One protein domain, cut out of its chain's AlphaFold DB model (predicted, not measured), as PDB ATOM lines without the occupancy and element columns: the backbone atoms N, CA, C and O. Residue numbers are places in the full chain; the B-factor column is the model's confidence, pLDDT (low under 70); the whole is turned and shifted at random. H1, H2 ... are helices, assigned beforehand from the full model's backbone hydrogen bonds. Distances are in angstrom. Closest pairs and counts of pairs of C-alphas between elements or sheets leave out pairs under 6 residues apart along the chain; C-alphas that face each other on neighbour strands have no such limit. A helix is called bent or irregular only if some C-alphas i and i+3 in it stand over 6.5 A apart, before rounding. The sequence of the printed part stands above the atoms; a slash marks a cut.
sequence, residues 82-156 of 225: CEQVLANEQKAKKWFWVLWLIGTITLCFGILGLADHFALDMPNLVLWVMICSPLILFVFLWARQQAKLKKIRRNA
ATOM      1  N   CYS A  82      40.071 -37.608   1.364       78.44
ATOM      2  CA  CYS A  82      39.908 -36.353   2.085       78.44
ATOM      3  C   CYS A  82      41.101 -35.421   1.856       78.44
ATOM      4  O   CYS A  82      40.920 -34.224   1.641       78.44
ATOM      5  N   GLU A  83      42.316 -35.971   1.878       84.00
ATOM      6  CA  GLU A  83      43.546 -35.221   1.647       84.00
ATOM      7  C   GLU A  83      43.615 -34.683   0.222       84.00
ATOM      8  O   GLU A  83      43.897 -33.501   0.039       84.00
ATOM      9  N   GLN A  84      43.271 -35.493  -0.783       81.94
ATOM     10  CA  GLN A  84      43.207 -35.024  -2.168       81.94
ATOM     11  C   GLN A  84      42.223 -33.861  -2.328       81.94
ATOM     12  O   GLN A  84      42.537 -32.869  -2.988       81.94
ATOM     13  N   VAL A  85      41.050 -33.937  -1.692       76.94
ATOM     14  CA  VAL A  85      40.061 -32.850  -1.725       76.94
ATOM     15  C   VAL A  85      40.603 -31.583  -1.057       76.94
ATOM     16  O   VAL A  85      40.484 -30.503  -1.636       76.94
ATOM     17  N   LEU A  86      41.231 -31.698   0.117       74.94
ATOM     18  CA  LEU A  86      41.816 -30.560   0.841       74.94
ATOM     19  C   LEU A  86      42.990 -29.930   0.084       74.94
ATOM     20  O   LEU A  86      43.082 -28.706  -0.008       74.94
ATOM     21  N   ALA A  87      43.869 -30.747  -0.493       80.31
ATOM     22  CA  ALA A  87      44.996 -30.280  -1.293       80.31
ATOM     23  C   ALA A  87      44.510 -29.549  -2.553       80.31
ATOM     24  O   ALA A  87      45.018 -28.476  -2.891       80.31
ATOM     25  N   ASN A  88      43.484 -30.088  -3.215       75.50
ATOM     26  CA  ASN A  88      42.848 -29.440  -4.358       75.50
ATOM     27  C   ASN A  88      42.168 -28.127  -3.958       75.50
ATOM     28  O   ASN A  88      42.234 -27.169  -4.720       75.50
ATOM     29  N   GLU A  89      41.580 -28.036  -2.764       71.00
ATOM     30  CA  GLU A  89      41.007 -26.791  -2.244       71.00
ATOM     31  C   GLU A  89      42.084 -25.741  -1.951       71.00
ATOM     32  O   GLU A  89      41.926 -24.583  -2.325       71.00
ATOM     33  N   GLN A  90      43.192 -26.113  -1.309       75.69
ATOM     34  CA  GLN A  90      44.286 -25.175  -1.037       75.69
ATOM     35  C   GLN A  90      44.889 -24.634  -2.333       75.69
ATOM     36  O   GLN A  90      45.132 -23.431  -2.450       75.69
ATOM     37  N   LYS A  91      45.081 -25.510  -3.328       78.06
ATOM     38  CA  LYS A  91      45.472 -25.102  -4.679       78.06
ATOM     39  C   LYS A  91      44.411 -24.186  -5.284       78.06
ATOM     40  O   LYS A  91      44.756 -23.093  -5.717       78.06
ATOM     41  N   ALA A  92      43.137 -24.573  -5.246       71.38
ATOM     42  CA  ALA A  92      42.043 -23.776  -5.789       71.38
ATOM     43  C   ALA A  92      41.937 -22.400  -5.125       71.38
ATOM     44  O   ALA A  92      41.773 -21.431  -5.838       71.38
ATOM     45  N   LYS A  93      42.104 -22.272  -3.803       71.50
ATOM     46  CA  LYS A  93      42.114 -20.982  -3.089       71.50
ATOM     47  C   LYS A  93      43.280 -20.095  -3.505       71.50
ATOM     48  O   LYS A  93      43.085 -18.903  -3.711       71.50
ATOM     49  N   LYS A  94      44.483 -20.663  -3.637       75.19
ATOM     50  CA  LYS A  94      45.653 -19.913  -4.120       75.19
ATOM     51  C   LYS A  94      45.419 -19.409  -5.542       75.19
ATOM     52  O   LYS A  94      45.561 -18.221  -5.801       75.19
ATOM     53  N   TRP A  95      44.982 -20.299  -6.430       71.75
ATOM     54  CA  TRP A  95      44.683 -19.956  -7.818       71.75
ATOM     55  C   TRP A  95      43.455 -19.059  -7.964       71.75
ATOM     56  O   TRP A  95      43.403 -18.272  -8.896       71.75
ATOM     57  N   PHE A  96      42.505 -19.120  -7.033       70.25
ATOM     58  CA  PHE A  96      41.307 -18.286  -7.015       70.25
ATOM     59  C   PHE A  96      41.666 -16.808  -6.888       70.25
ATOM     60  O   PHE A  96      41.194 -16.010  -7.689       70.25
ATOM     61  N   TRP A  97      42.545 -16.447  -5.950       67.25
ATOM     62  CA  TRP A  97      42.994 -15.059  -5.802       67.25
ATOM     63  C   TRP A  97      43.782 -14.571  -7.014       67.25
ATOM     64  O   TRP A  97      43.593 -13.442  -7.454       67.25
ATOM     65  N   VAL A  98      44.614 -15.443  -7.588       75.94
ATOM     66  CA  VAL A  98      45.395 -15.131  -8.790       75.94
ATOM     67  C   VAL A  98      44.477 -14.910  -9.998       75.94
ATOM     68  O   VAL A  98      44.583 -13.886 -10.663       75.94
ATOM     69  N   LEU A  99      43.532 -15.819 -10.253       74.31
ATOM     70  CA  LEU A  99      42.556 -15.706 -11.344       74.31
ATOM     71  C   LEU A  99      41.611 -14.517 -11.156       74.31
ATOM     72  O   LEU A  99      41.265 -13.866 -12.134       74.31
ATOM     73  N   TRP A 100      41.213 -14.212  -9.921       73.19
ATOM     74  CA  TRP A 100      40.388 -13.045  -9.619       73.19
ATOM     75  C   TRP A 100      41.141 -11.737  -9.879       73.19
ATOM     76  O   TRP A 100      40.591 -10.820 -10.490       73.19
ATOM     77  N   LEU A 101      42.415 -11.659  -9.488       74.94
ATOM     78  CA  LEU A 101      43.248 -10.479  -9.711       74.94
ATOM     79  C   LEU A 101      43.561 -10.281 -11.202       74.94
ATOM     80  O   LEU A 101      43.402  -9.187 -11.728       74.94
ATOM     81  N   ILE A 102      43.911 -11.350 -11.923       79.12
ATOM     82  CA  ILE A 102      44.116 -11.287 -13.379       79.12
ATOM     83  C   ILE A 102      42.803 -10.949 -14.094       79.12
ATOM     84  O   ILE A 102      42.796 -10.118 -14.999       79.12
ATOM     85  N   GLY A 103      41.689 -11.554 -13.676       74.19
ATOM     86  CA  GLY A 103      40.360 -11.313 -14.234       74.19
ATOM     87  C   GLY A 103      39.905  -9.868 -14.054       74.19
ATOM     88  O   GLY A 103      39.425  -9.261 -14.998       74.19
ATOM     89  N   THR A 104      40.110  -9.283 -12.877       71.19
ATOM     90  CA  THR A 104      39.765  -7.875 -12.619       71.19
ATOM     91  C   THR A 104      40.653  -6.915 -13.404       71.19
ATOM     92  O   THR A 104      40.135  -5.979 -14.003       71.19
ATOM     93  N   ILE A 105      41.962  -7.175 -13.489       78.38
ATOM     94  CA  ILE A 105      42.892  -6.377 -14.305       78.38
ATOM     95  C   ILE A 105      42.489  -6.430 -15.784       78.38
ATOM     96  O   ILE A 105      42.283  -5.389 -16.401       78.38
ATOM     97  N   THR A 106      42.330  -7.626 -16.351       76.00
ATOM     98  CA  THR A 106      41.955  -7.793 -17.766       76.00
ATOM     99  C   THR A 106      40.601  -7.163 -18.086       76.00
ATOM    100  O   THR A 106      40.467  -6.540 -19.137       76.00
ATOM    101  N   LEU A 107      39.626  -7.242 -17.175       72.88
ATOM    102  CA  LEU A 107      38.325  -6.596 -17.347       72.88
ATOM    103  C   LEU A 107      38.429  -5.065 -17.294       72.88
ATOM    104  O   LEU A 107      37.874  -4.394 -18.154       72.88
ATOM    105  N   CYS A 108      39.177  -4.508 -16.336       69.94
ATOM    106  CA  CYS A 108      39.372  -3.062 -16.221       69.94
ATOM    107  C   CYS A 108      40.088  -2.486 -17.449       69.94
ATOM    108  O   CYS A 108      39.595  -1.535 -18.050       69.94
ATOM    109  N   PHE A 109      41.218  -3.074 -17.858       75.19
ATOM    110  CA  PHE A 109      41.992  -2.585 -19.004       75.19
ATOM    111  C   PHE A 109      41.295  -2.846 -20.343       75.19
ATOM    112  O   PHE A 109      41.348  -1.995 -21.227       75.19
ATOM    113  N   GLY A 110      40.607  -3.981 -20.492       71.19
ATOM    114  CA  GLY A 110      39.835  -4.284 -21.698       71.19
ATOM    115  C   GLY A 110      38.644  -3.344 -21.883       71.19
ATOM    116  O   GLY A 110      38.419  -2.861 -22.988       71.19
ATOM    117  N   ILE A 111      37.912  -3.036 -20.807       66.88
ATOM    118  CA  ILE A 111      36.760  -2.123 -20.859       66.88
ATOM    119  C   ILE A 111      37.211  -0.677 -21.075       66.88
ATOM    120  O   ILE A 111      36.622   0.001 -21.910       66.88
ATOM    121  N   LEU A 112      38.258  -0.216 -20.381       67.06
ATOM    122  CA  LEU A 112      38.821   1.125 -20.595       67.06
ATOM    123  C   LEU A 112      39.338   1.288 -22.030       67.06
ATOM    124  O   LEU A 112      39.017   2.276 -22.678       67.06
ATOM    125  N   GLY A 113      40.067   0.295 -22.550       69.19
ATOM    126  CA  GLY A 113      40.581   0.324 -23.921       69.19
ATOM    127  C   GLY A 113      39.483   0.280 -24.989       69.19
ATOM    128  O   GLY A 113      39.584   0.974 -25.994       69.19
ATOM    129  N   LEU A 114      38.412  -0.493 -24.779       66.81
ATOM    130  CA  LEU A 114      37.268  -0.537 -25.700       66.81
ATOM    131  C   LEU A 114      36.412   0.735 -25.634       66.81
ATOM    132  O   LEU A 114      35.942   1.195 -26.671       66.81
ATOM    133  N   ALA A 115      36.210   1.306 -24.444       64.56
ATOM    134  CA  ALA A 115      35.468   2.554 -24.278       64.56
ATOM    135  C   ALA A 115      36.176   3.726 -24.978       64.56
ATOM    136  O   ALA A 115      35.522   4.499 -25.677       64.56
ATOM    137  N   ASP A 116      37.504   3.797 -24.849       66.69
ATOM    138  CA  ASP A 116      38.336   4.818 -25.493       66.69
ATOM    139  C   ASP A 116      38.412   4.611 -27.020       66.69
ATOM    140  O   ASP A 116      38.245   5.551 -27.793       66.69
ATOM    141  N   HIS A 117      38.552   3.361 -27.486       64.62
ATOM    142  CA  HIS A 117      38.652   3.057 -28.920       64.62
ATOM    143  C   HIS A 117      37.356   3.309 -29.704       64.62
ATOM    144  O   HIS A 117      37.410   3.701 -30.869       64.62
ATOM    145  N   PHE A 118      36.193   3.085 -29.089       65.44
ATOM    146  CA  PHE A 118      34.900   3.274 -29.749       65.44
ATOM    147  C   PHE A 118      34.227   4.616 -29.428       65.44
ATOM    148  O   PHE A 118      33.132   4.854 -29.934       65.44
ATOM    149  N   ALA A 119      34.852   5.476 -28.607       62.00
ATOM    150  CA  ALA A 119      34.275   6.741 -28.132       62.00
ATOM    151  C   ALA A 119      32.811   6.582 -27.667       62.00
ATOM    152  O   ALA A 119      31.945   7.414 -27.943       62.00
ATOM    153  N   LEU A 120      32.515   5.448 -27.025       60.53
ATOM    154  CA  LEU A 120      31.160   5.090 -26.630       60.53
ATOM    155  C   LEU A 120      30.816   5.814 -25.331       60.53
ATOM    156  O   LEU A 120      31.365   5.479 -24.279       60.53
ATOM    157  N   ASP A 121      29.831   6.711 -25.383       64.38
ATOM    158  CA  ASP A 121      29.066   7.131 -24.205       64.38
ATOM    159  C   ASP A 121      28.240   5.934 -23.716       64.38
ATOM    160  O   ASP A 121      27.049   5.776 -23.995       64.38
ATOM    161  N   MET A 122      28.913   5.011 -23.032       62.34
ATOM    162  CA  MET A 122      28.265   3.868 -22.414       62.34
ATOM    163  C   MET A 122      27.425   4.378 -21.243       62.34
ATOM    164  O   MET A 122      27.988   4.871 -20.260       62.34
ATOM    165  N   PRO A 123      26.087   4.233 -21.275       66.69
ATOM    166  CA  PRO A 123      25.281   4.565 -20.116       66.69
ATOM    167  C   PRO A 123      25.738   3.688 -18.950       66.69
ATOM    168  O   PRO A 123      25.978   2.489 -19.124       66.69
ATOM    169  N   ASN A 124      25.814   4.275 -17.752       68.69
ATOM    170  CA  ASN A 124      26.299   3.616 -16.532       68.69
ATOM    171  C   ASN A 124      25.751   2.186 -16.352       68.69
ATOM    172  O   ASN A 124      26.455   1.306 -15.868       68.69
ATOM    173  N   LEU A 125      24.512   1.928 -16.784       62.78
ATOM    174  CA  LEU A 125      23.859   0.621 -16.723       62.78
ATOM    175  C   LEU A 125      24.618  -0.499 -17.469       62.78
ATOM    176  O   LEU A 125      24.744  -1.599 -16.938       62.78
ATOM    177  N   VAL A 126      25.140  -0.238 -18.673       67.94
ATOM    178  CA  VAL A 126      25.861  -1.247 -19.478       67.94
ATOM    179  C   VAL A 126      27.219  -1.558 -18.849       67.94
ATOM    180  O   VAL A 126      27.607  -2.723 -18.758       67.94
ATOM    181  N   LEU A 127      27.888  -0.530 -18.319       68.44
ATOM    182  CA  LEU A 127      29.126  -0.676 -17.557       68.44
ATOM    183  C   LEU A 127      28.908  -1.547 -16.308       68.44
ATOM    184  O   LEU A 127      29.668  -2.484 -16.060       68.44
ATOM    185  N   TRP A 128      27.821  -1.311 -15.564       65.69
ATOM    186  CA  TRP A 128      27.454  -2.125 -14.403       65.69
ATOM    187  C   TRP A 128      27.156  -3.579 -14.773       65.69
ATOM    188  O   TRP A 128      27.655  -4.484 -14.109       65.69
ATOM    189  N   VAL A 129      26.404  -3.842 -15.844       69.75
ATOM    190  CA  VAL A 129      26.095  -5.220 -16.277       69.75
ATOM    191  C   VAL A 129      27.363  -5.975 -16.696       69.75
ATOM    192  O   VAL A 129      27.526  -7.146 -16.344       69.75
ATOM    193  N   MET A 130      28.292  -5.304 -17.377       66.75
ATOM    194  CA  MET A 130      29.572  -5.878 -17.816       66.75
ATOM    195  C   MET A 130      30.526  -6.176 -16.650       66.75
ATOM    196  O   MET A 130      31.234  -7.178 -16.684       66.75
ATOM    197  N   ILE A 131      30.521  -5.356 -15.594       70.50
ATOM    198  CA  ILE A 131      31.351  -5.570 -14.394       70.50
ATOM    199  C   ILE A 131      30.710  -6.594 -13.445       70.50
ATOM    200  O   ILE A 131      31.395  -7.444 -12.870       70.50
ATOM    201  N   CYS A 132      29.387  -6.552 -13.279       70.50
ATOM    202  CA  CYS A 132      28.676  -7.419 -12.343       70.50
ATOM    203  C   CYS A 132      28.512  -8.856 -12.856       70.50
ATOM    204  O   CYS A 132      28.514  -9.780 -12.044       70.50
ATOM    205  N   SER A 133      28.395  -9.089 -14.167       74.06
ATOM    206  CA  SER A 133      28.190 -10.444 -14.707       74.06
ATOM    207  C   SER A 133      29.362 -11.418 -14.452       74.06
ATOM    208  O   SER A 133      29.092 -12.530 -13.983       74.06
ATOM    209  N   PRO A 134      30.649 -11.038 -14.615       71.25
ATOM    210  CA  PRO A 134      31.775 -11.858 -14.175       71.25
ATOM    211  C   PRO A 134      31.729 -12.116 -12.669       71.25
ATOM    212  O   PRO A 134      31.866 -13.260 -12.242       71.25
ATOM    213  N   LEU A 135      31.482 -11.082 -11.855       71.69
ATOM    214  CA  LEU A 135      31.410 -11.217 -10.395       71.69
ATOM    215  C   LEU A 135      30.342 -12.234  -9.969       71.69
ATOM    216  O   LEU A 135      30.609 -13.080  -9.115       71.69
ATOM    217  N   ILE A 136      29.167 -12.211 -10.602       77.81
ATOM    218  CA  ILE A 136      28.080 -13.163 -10.335       77.81
ATOM    219  C   ILE A 136      28.492 -14.592 -10.717       77.81
ATOM    220  O   ILE A 136      28.304 -15.513  -9.917       77.81
ATOM    221  N   LEU A 137      29.100 -14.793 -11.894       77.25
ATOM    222  CA  LEU A 137      29.597 -16.106 -12.326       77.25
ATOM    223  C   LEU A 137      30.658 -16.651 -11.351       77.25
ATOM    224  O   LEU A 137      30.626 -17.827 -10.978       77.25
ATOM    225  N   PHE A 138      31.560 -15.788 -10.883       71.75
ATOM    226  CA  PHE A 138      32.597 -16.136  -9.913       71.75
ATOM    227  C   PHE A 138      32.012 -16.534  -8.549       71.75
ATOM    228  O   PHE A 138      32.381 -17.581  -8.008       71.75
ATOM    229  N   VAL A 139      31.064 -15.758  -8.014       78.06
ATOM    230  CA  VAL A 139      30.358 -16.088  -6.761       78.06
ATOM    231  C   VAL A 139      29.610 -17.417  -6.894       78.06
ATOM    232  O   VAL A 139      29.636 -18.236  -5.972       78.06
ATOM    233  N   PHE A 140      29.003 -17.682  -8.051       82.50
ATOM    234  CA  PHE A 140      28.304 -18.935  -8.321       82.50
ATOM    235  C   PHE A 140      29.243 -20.154  -8.328       82.50
ATOM    236  O   PHE A 140      28.955 -21.165  -7.678       82.50
ATOM    237  N   LEU A 141      30.394 -20.071  -9.007       78.69
ATOM    238  CA  LEU A 141      31.393 -21.149  -9.020       78.69
ATOM    239  C   LEU A 141      31.949 -21.427  -7.617       78.69
ATOM    240  O   LEU A 141      32.084 -22.592  -7.222       78.69
ATOM    241  N   TRP A 142      32.196 -20.370  -6.839       76.06
ATOM    242  CA  TRP A 142      32.613 -20.480  -5.442       76.06
ATOM    243  C   TRP A 142      31.544 -21.157  -4.576       76.06
ATOM    244  O   TRP A 142      31.834 -22.118  -3.857       76.06
ATOM    245  N   ALA A 143      30.285 -20.728  -4.691       78.19
ATOM    246  CA  ALA A 143      29.164 -21.328  -3.972       78.19
ATOM    247  C   ALA A 143      29.001 -22.819  -4.314       78.19
ATOM    248  O   ALA A 143      28.775 -23.645  -3.423       78.19
ATOM    249  N   ARG A 144      29.196 -23.200  -5.584       79.75
ATOM    250  CA  ARG A 144      29.150 -24.600  -6.027       79.75
ATOM    251  C   ARG A 144      30.283 -25.441  -5.431       79.75
ATOM    252  O   ARG A 144      30.043 -26.587  -5.041       79.75
ATOM    253  N   GLN A 145      31.498 -24.898  -5.318       73.56
ATOM    254  CA  GLN A 145      32.602 -25.571  -4.621       73.56
ATOM    255  C   GLN A 145      32.321 -25.727  -3.119       73.56
ATOM    256  O   GLN A 145      32.456 -26.831  -2.585       73.56
ATOM    257  N   GLN A 146      31.844 -24.671  -2.456       76.31
ATOM    258  CA  GLN A 146      31.446 -24.716  -1.044       76.31
ATOM    259  C   GLN A 146      30.342 -25.756  -0.793       76.31
ATOM    260  O   GLN A 146      30.379 -26.493   0.195       76.31
ATOM    261  N   ALA A 147      29.389 -25.895  -1.717       75.88
ATOM    262  CA  ALA A 147      28.342 -26.910  -1.636       75.88
ATOM    263  C   ALA A 147      28.897 -28.346  -1.711       75.88
ATOM    264  O   ALA A 147      28.456 -29.208  -0.943       75.88
ATOM    265  N   LYS A 148      29.891 -28.614  -2.574       72.62
ATOM    266  CA  LYS A 148      30.569 -29.926  -2.631       72.62
ATOM    267  C   LYS A 148      31.259 -30.259  -1.305       72.62
ATOM    268  O   LYS A 148      31.093 -31.367  -0.798       72.62
ATOM    269  N   LEU A 149      31.951 -29.291  -0.702       66.44
ATOM    270  CA  LEU A 149      32.593 -29.456   0.609       66.44
ATOM    271  C   LEU A 149      31.573 -29.704   1.716       66.44
ATOM    272  O   LEU A 149      31.752 -30.596   2.543       66.44
ATOM    273  N   LYS A 150      30.461 -28.965   1.701       70.06
ATOM    274  CA  LYS A 150      29.361 -29.176   2.641       70.06
ATOM    275  C   LYS A 150      28.795 -30.592   2.523       70.06
ATOM    276  O   LYS A 150      28.455 -31.176   3.543       70.06
ATOM    277  N   LYS A 151      28.736 -31.168   1.317       72.25
ATOM    278  CA  LYS A 151      28.294 -32.556   1.100       72.25
ATOM    279  C   LYS A 151      29.265 -33.580   1.698       72.25
ATOM    280  O   LYS A 151      28.811 -34.509   2.348       72.25
ATOM    281  N   ILE A 152      30.575 -33.376   1.550       66.94
ATOM    282  CA  ILE A 152      31.592 -34.247   2.168       66.94
ATOM    283  C   ILE A 152      31.524 -34.140   3.699       66.94
ATOM    284  O   ILE A 152      31.448 -35.153   4.387       66.94
ATOM    285  N   ARG A 153      31.440 -32.913   4.231       63.91
ATOM    286  CA  ARG A 153      31.316 -32.655   5.676       63.91
ATOM    287  C   ARG A 153      30.005 -33.171   6.276       63.91
ATOM    288  O   ARG A 153      29.978 -33.469   7.461       63.91
ATOM    289  N   ARG A 154      28.921 -33.267   5.497       64.31
ATOM    290  CA  ARG A 154      27.628 -33.813   5.961       64.31
ATOM    291  C   ARG A 154      27.712 -35.285   6.345       64.31
ATOM    292  O   ARG A 154      26.962 -35.700   7.217       64.31
ATOM    293  N   ASN A 155      28.611 -36.035   5.716       63.38
ATOM    294  CA  ASN A 155      28.808 -37.451   6.013       63.38
ATOM    295  C   ASN A 155      29.794 -37.668   7.171       63.38
ATOM    296  O   ASN A 155      29.944 -38.791   7.639       63.38
ATOM    297  N   ALA A 156      30.471 -36.613   7.637       61.41
ATOM    298  CA  ALA A 156      31.341 -36.697   8.798       61.41
ATOM    299  C   ALA A 156      30.490 -36.873  10.063       61.41
ATOM    300  O   ALA A 156      29.509 -36.140  10.241       61.41
TER     301      ALA A 156
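This is residues 82 to 156 of the 225 residues of an uncharacterized protein of Oleiphilus messinensis (UniProt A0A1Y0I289). Two long helices, H1 and then H2, lie side by side and run opposite ways, joined at one end by a turn of five residues, like a long narrow U. The two arms of the U are loosely set, with a single pair of C-alphas within 8 A, and the turn end, residues 116 to 126, sticks out. The printed part has 75 residues with two named helices and no named strand, and its class is all helix. It is only just extended, close to loose, with a radius of gyration of the C-alphas of 17.4 A, and its outline is a rod of 57 by 21 by 10 A.

H1, residues 82 to 118, begins at C-alpha 82 at (39.908, -36.353, 2.085) and measures 51.1 A from first to last C-alpha. It has a kink of 26 degrees near residue 95. H2, residues 124 to 154, begins at C-alpha 124 at (26.299, 3.616, -16.532), ends at C-alpha 154 at (27.628, -33.813, 5.961) and measures 43.7 A. It has a kink of 26 degrees near residue 131. H2 is neither bent nor irregular, but only just: C-alphas 131 and 134 are 6.3 A apart.

H1 and H2 are close but not clearly touching; their closest C-alphas, those of Leu 107 and Ile 131, are 7.6 A apart. Their centres are 12.6 A apart. They run opposite ways at a shallow tilt of 4 degrees. The link from H1 to H2 is tight. In H1 every O i to N i+4 pair is within hydrogen-bond range; in H2, 25 of 27 are.

The two C-alphas farthest apart, those of Ala 119 and Ala 156, are 57.1 A apart, while those of Cys 82 and Ala 156, the first and last printed, are 10.9 A apart. The printed part has no cut. Mean pLDDT of the printed part is 71.6; 28 residues are under 70, among them residues 111 to 130 and 152 to 156.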